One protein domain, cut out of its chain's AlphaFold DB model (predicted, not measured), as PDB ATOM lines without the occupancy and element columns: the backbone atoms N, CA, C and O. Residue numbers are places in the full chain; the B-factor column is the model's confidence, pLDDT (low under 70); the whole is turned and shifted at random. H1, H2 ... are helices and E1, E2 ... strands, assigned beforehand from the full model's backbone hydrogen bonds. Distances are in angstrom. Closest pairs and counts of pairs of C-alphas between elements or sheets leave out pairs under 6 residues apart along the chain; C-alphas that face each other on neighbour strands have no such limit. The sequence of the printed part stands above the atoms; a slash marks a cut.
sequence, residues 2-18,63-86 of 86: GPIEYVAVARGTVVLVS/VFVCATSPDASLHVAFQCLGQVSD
ATOM      1  N   GLY A   2      48.679  -1.083 -22.891       70.38
ATOM      2  CA  GLY A   2      48.035  -2.377 -23.098       70.38
ATOM      3  C   GLY A   2      48.883  -3.263 -24.021       70.38
ATOM      4  O   GLY A   2      49.802  -2.762 -24.663       70.38
ATOM      5  N   PRO A   3      48.591  -4.568 -24.110       87.50
ATOM      6  CA  PRO A   3      49.287  -5.484 -25.020       87.50
ATOM      7  C   PRO A   3      48.966  -5.233 -26.506       87.50
ATOM      8  O   PRO A   3      49.572  -5.861 -27.369       87.50
ATOM      9  N   ILE A   4      48.000  -4.354 -26.800       94.88
ATOM     10  CA  ILE A   4      47.637  -3.919 -28.149       94.88
ATOM     11  C   ILE A   4      48.272  -2.554 -28.397       94.88
ATOM     12  O   ILE A   4      47.994  -1.602 -27.671       94.88
ATOM     13  N   GLU A   5      49.109  -2.459 -29.422       95.50
ATOM     14  CA  GLU A   5      49.845  -1.233 -29.754       95.50
ATOM     15  C   GLU A   5      49.200  -0.444 -30.896       95.50
ATOM     16  O   GLU A   5      49.360   0.774 -30.990       95.50
ATOM     17  N   TYR A   6      48.457  -1.148 -31.747       96.88
ATOM     18  CA  TYR A   6      47.796  -0.611 -32.927       96.88
ATOM     19  C   TYR A   6      46.543  -1.422 -33.237       96.88
ATOM     20  O   TYR A   6      46.543  -2.645 -33.086       96.88
ATOM     21  N   VAL A   7      45.500  -0.755 -33.720       97.62
ATOM     22  CA  VAL A   7      44.289  -1.375 -34.266       97.62
ATOM     23  C   VAL A   7      43.902  -0.648 -35.544       97.62
ATOM     24  O   VAL A   7      43.990   0.576 -35.606       97.62
ATOM     25  N   ALA A   8      43.440  -1.380 -36.551       98.00
ATOM     26  CA  ALA A   8      42.883  -0.800 -37.760       98.00
ATOM     27  C   ALA A   8      41.821  -1.668 -38.420       98.00
ATOM     28  O   ALA A   8      41.787  -2.888 -38.262       98.00
ATOM     29  N   VAL A   9      41.004  -1.007 -39.232       97.88
ATOM     30  CA  VAL A   9      40.118  -1.641 -40.203       97.88
ATOM     31  C   VAL A   9      40.557  -1.200 -41.590       97.88
ATOM     32  O   VAL A   9      40.739  -0.009 -41.845       97.88
ATOM     33  N   ALA A  10      40.725  -2.160 -42.491       97.19
ATOM     34  CA  ALA A  10      41.165  -1.932 -43.857       97.19
ATOM     35  C   ALA A  10      40.245  -2.613 -44.874       97.19
ATOM     36  O   ALA A  10      39.531  -3.562 -44.556       97.19
ATOM     37  N   ARG A  11      40.292  -2.134 -46.118       95.12
ATOM     38  CA  ARG A  11      39.704  -2.772 -47.301       95.12
ATOM     39  C   ARG A  11      40.803  -2.953 -48.342       95.12
ATOM     40  O   ARG A  11      41.321  -1.973 -48.877       95.12
ATOM     41  N   GLY A  12      41.170  -4.203 -48.624       91.88
ATOM     42  CA  GLY A  12      42.381  -4.500 -49.393       91.88
ATOM     43  C   GLY A  12      43.610  -3.917 -48.690       91.88
ATOM     44  O   GLY A  12      43.830  -4.186 -47.514       91.88
ATOM     45  N   THR A  13      44.371  -3.070 -49.383       93.38
ATOM     46  CA  THR A  13      45.540  -2.368 -48.823       93.38
ATOM     47  C   THR A  13      45.219  -0.990 -48.243       93.38
ATOM     48  O   THR A  13      46.117  -0.304 -47.766       93.38
ATOM     49  N   VAL A  14      43.957  -0.554 -48.293       95.12
ATOM     50  CA  VAL A  14      43.554   0.785 -47.847       95.12
ATOM     51  C   VAL A  14      43.071   0.724 -46.405       95.12
ATOM     52  O   VAL A  14      42.036   0.119 -46.122       95.12
ATOM     53  N   VAL A  15      43.789   1.386 -45.499       97.38
ATOM     54  CA  VAL A  15      43.345   1.595 -44.114       97.38
ATOM     55  C   VAL A  15      42.206   2.614 -44.103       97.38
ATOM     56  O   VAL A  15      42.350   3.726 -44.604       97.38
ATOM     57  N   LEU A  16      41.061   2.221 -43.548       97.31
ATOM     58  CA  LEU A  16      39.868   3.065 -43.431       97.31
ATOM     59  C   LEU A  16      39.888   3.872 -42.133       97.31
ATOM     60  O   LEU A  16      39.514   5.042 -42.111       97.31
ATOM     61  N   VAL A  17      40.315   3.225 -41.051       97.31
ATOM     62  CA  VAL A  17      40.476   3.821 -39.728       97.31
ATOM     63  C   VAL A  17      41.562   3.070 -38.974       97.31
ATOM     64  O   VAL A  17      41.683   1.849 -39.103       97.31
ATOM     65  N   SER A  18      42.339   3.799 -38.179       97.31
ATOM     66  CA  SER A  18      43.338   3.236 -37.280       97.31
ATOM     67  C   SER A  18      43.398   4.002 -35.963       97.31
ATOM     68  O   SER A  18      42.967   5.153 -35.859       97.31
ATOM     69  N   VAL A  63      39.269  -6.173 -43.525       96.81
ATOM     70  CA  VAL A  63      40.354  -6.770 -42.761       96.81
ATOM     71  C   VAL A  63      40.475  -6.004 -41.456       96.81
ATOM     72  O   VAL A  63      40.770  -4.810 -41.453       96.81
ATOM     73  N   PHE A  64      40.253  -6.695 -40.345       97.69
ATOM     74  CA  PHE A  64      40.473  -6.157 -39.009       97.69
ATOM     75  C   PHE A  64      41.869  -6.560 -38.565       97.69
ATOM     76  O   PHE A  64      42.213  -7.742 -38.608       97.69
ATOM     77  N   VAL A  65      42.672  -5.584 -38.159       98.00
ATOM     78  CA  VAL A  65      44.078  -5.774 -37.811       98.00
ATOM     79  C   VAL A  65      44.341  -5.217 -36.426       98.00
ATOM     80  O   VAL A  65      43.905  -4.115 -36.106       98.00
ATOM     81  N   CYS A  66      45.102  -5.944 -35.620       97.69
ATOM     82  CA  CYS A  66      45.746  -5.385 -34.441       97.69
ATOM     83  C   CYS A  66      47.225  -5.768 -34.433       97.69
ATOM     84  O   CYS A  66      47.597  -6.822 -34.952       97.69
ATOM     85  N   ALA A  67      48.071  -4.904 -33.877       97.38
ATOM     86  CA  ALA A  67      49.484  -5.189 -33.675       97.38
ATOM     87  C   ALA A  67      49.794  -5.300 -32.184       97.38
ATOM     88  O   ALA A  67      49.248  -4.560 -31.362       97.38
ATOM     89  N   THR A  68      50.682  -6.227 -31.856       96.44
ATOM     90  CA  THR A  68      51.140  -6.509 -30.498       96.44
ATOM     91  C   THR A  68      52.659  -6.669 -30.470       96.44
ATOM     92  O   THR A  68      53.297  -6.849 -31.518       96.44
ATOM     93  N   SER A  69      53.245  -6.642 -29.272       93.62
ATOM     94  CA  SER A  69      54.622  -7.094 -29.079       93.62
ATOM     95  C   SER A  69      54.741  -8.600 -29.388       93.62
ATOM     96  O   SER A  69      53.771  -9.346 -29.230       93.62
ATOM     97  N   PRO A  70      55.914  -9.105 -29.821       92.56
ATOM     98  CA  PRO A  70      56.065 -10.508 -30.223       92.56
ATOM     99  C   PRO A  70      55.725 -11.554 -29.151       92.56
ATOM    100  O   PRO A  70      55.418 -12.696 -29.484       92.56
ATOM    101  N   ASP A  71      55.798 -11.175 -27.879       93.25
ATOM    102  CA  ASP A  71      55.534 -11.999 -26.701       93.25
ATOM    103  C   ASP A  71      54.081 -11.911 -26.194       93.25
ATOM    104  O   ASP A  71      53.703 -12.627 -25.262       93.25
ATOM    105  N   ALA A  72      53.247 -11.067 -26.806       93.38
ATOM    106  CA  ALA A  72      51.858 -10.905 -26.409       93.38
ATOM    107  C   ALA A  72      51.009 -12.162 -26.684       93.38
ATOM    108  O   ALA A  72      51.209 -12.917 -27.637       93.38
ATOM    109  N   SER A  73      49.991 -12.374 -25.844       93.62
ATOM    110  CA  SER A  73      49.086 -13.519 -25.967       93.62
ATOM    111  C   SER A  73      48.160 -13.403 -27.180       93.62
ATOM    112  O   SER A  73      47.395 -12.444 -27.310       93.62
ATOM    113  N   LEU A  74      48.130 -14.465 -27.992       94.50
ATOM    114  CA  LEU A  74      47.219 -14.615 -29.131       94.50
ATOM    115  C   LEU A  74      45.740 -14.463 -28.727       94.50
ATOM    116  O   LEU A  74      44.933 -13.939 -29.494       94.50
ATOM    117  N   HIS A  75      45.387 -14.899 -27.512       94.75
ATOM    118  CA  HIS A  75      44.029 -14.765 -26.982       94.75
ATOM    119  C   HIS A  75      43.626 -13.293 -26.860       94.75
ATOM    120  O   HIS A  75      42.526 -12.921 -27.256       94.75
ATOM    121  N   VAL A  76      44.523 -12.447 -26.348       94.94
ATOM    122  CA  VAL A  76      44.239 -11.019 -26.165       94.94
ATOM    123  C   VAL A  76      44.081 -10.319 -27.514       94.94
ATOM    124  O   VAL A  76      43.160  -9.521 -27.683       94.94
ATOM    125  N   ALA A  77      44.917 -10.670 -28.493       96.81
ATOM    126  CA  ALA A  77      44.822 -10.129 -29.843       96.81
ATOM    127  C   ALA A  77      43.469 -10.440 -30.502       96.81
ATOM    128  O   ALA A  77      42.783  -9.531 -30.968       96.81
ATOM    129  N   PHE A  78      43.037 -11.707 -30.498       95.31
ATOM    130  CA  PHE A  78      41.760 -12.073 -31.116       95.31
ATOM    131  C   PHE A  78      40.535 -11.663 -30.296       95.31
ATOM    132  O   PHE A  78      39.477 -11.465 -30.888       95.31
ATOM    133  N   GLN A  79      40.660 -11.483 -28.979       95.94
ATOM    134  CA  GLN A  79      39.612 -10.853 -28.176       95.94
ATOM    135  C   GLN A  79      39.408  -9.389 -28.590       95.94
ATOM    136  O   GLN A  79      38.270  -8.972 -28.783       95.94
ATOM    137  N   CYS A  80      40.494  -8.630 -28.773       95.94
ATOM    138  CA  CYS A  80      40.427  -7.264 -29.291       95.94
ATOM    139  C   CYS A  80      39.780  -7.232 -30.681       95.94
ATOM    140  O   CYS A  80      38.841  -6.476 -30.896       95.94
ATOM    141  N   LEU A  81      40.215  -8.098 -31.601       96.56
ATOM    142  CA  LEU A  81      39.648  -8.130 -32.951       96.56
ATOM    143  C   LEU A  81      38.160  -8.495 -32.969       96.56
ATOM    144  O   LEU A  81      37.428  -7.904 -33.753       96.56
ATOM    145  N   GLY A  82      37.710  -9.399 -32.091       95.25
ATOM    146  CA  GLY A  82      36.287  -9.716 -31.939       95.25
ATOM    147  C   GLY A  82      35.456  -8.492 -31.547       95.25
ATOM    148  O   GLY A  82      34.442  -8.223 -32.170       95.25
ATOM    149  N   GLN A  83      35.943  -7.686 -30.599       94.50
ATOM    150  CA  GLN A  83      35.260  -6.456 -30.172       94.50
ATOM    151  C   GLN A  83      35.177  -5.382 -31.265       94.50
ATOM    152  O   GLN A  83      34.299  -4.532 -31.205       94.50
ATOM    153  N   VAL A  84      36.113  -5.375 -32.219       94.25
ATOM    154  CA  VAL A  84      36.134  -4.402 -33.326       94.25
ATOM    155  C   VAL A  84      35.272  -4.876 -34.499       94.25
ATOM    156  O   VAL A  84      34.787  -4.047 -35.266       94.25
ATOM    157  N   SER A  85      35.115  -6.194 -34.669       92.06
ATOM    158  CA  SER A  85      34.354  -6.784 -35.775       92.06
ATOM    159  C   SER A  85      32.859  -6.963 -35.507       92.06
ATOM    160  O   SER A  85      32.128  -7.206 -36.467       92.06
ATOM    161  N   ASP A  86      32.437  -6.893 -34.242       87.44
ATOM    162  CA  ASP A  86      31.031  -6.970 -33.805       87.44
ATOM    163  C   ASP A  86      30.275  -5.648 -34.049       87.44
ATOM    164  O   ASP A  86      29.106  -5.715 -34.501       87.44
TER     165      ASP A  86
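AT A GLANCE: This is residues 2 to 18 and 63 to 86 of the 86 residues of the protein "Longin domain-containing protein" of Ixodes scapularis (UniProt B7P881). A small, twisted sheet of three strands has one helix, H1, packed slantwise over one face and the other face bare. The helix covers mainly the edge strand E3 and part of E1, leaving E2 uncovered. The printed part has 41 residues, with E1, E2, E3 and then H1 along the chain; the sheet's order is E2, E1, E3, all antiparallel, and the class is mixed, helices and strands, in two layers, a helix on one face of a sheet. It is compact, with a radius of gyration of the C-alphas of 10.2 A and spans of 27 by 20 by 14 A.

HOW THE PARTS SIT: E1, residues 4 to 11, and E2, residues 14 to 18, form a hairpin, antiparallel at 142 degrees, with N 11 and O 14 2.8 A apart, within hydrogen-bond range. E3, residues 63 to 68, is the antiparallel neighbour of E1 at 163 degrees, with N 8 and O 65 at 2.8 A, within hydrogen-bond range. The sheet is only just strongly twisted, its C-alphas up to 4.5 A off the best plane. H1, residues 74 to 85, is on the sheet at a height over the sheet of 8.4 A, over E3 and, only just, over E1, with 3 of its C-alphas there. It runs slantwise to the strands, at 37 degrees to E3 on the local plane. The closest C-alphas of H1 and E3 are those of Leu 81 and Phe 64, 6.4 A apart. In H1 every O i to N i+4 pair is within hydrogen-bond range.

IN THESE COORDINATES: E1 begins at C-alpha 4 (47.637, -3.919, -28.149) and is 20.8 A long; E2 is 10.8 A and E3 16.3 A. H1 is 16.5 A long and ends at C-alpha 85 (34.354, -6.784, -35.775).

THE WHOLE: The two C-alphas farthest apart, those of Arg 11 and Asp 71, are 27.6 A apart. Residues 19 to 62 are not printed; C-alphas 18 and 63 are 11.8 A apart across the cut. The links E1 to E2 and E3 to H1 are tight. The mean pLDDT of the printed part is 94.6, and no printed residue is under 70.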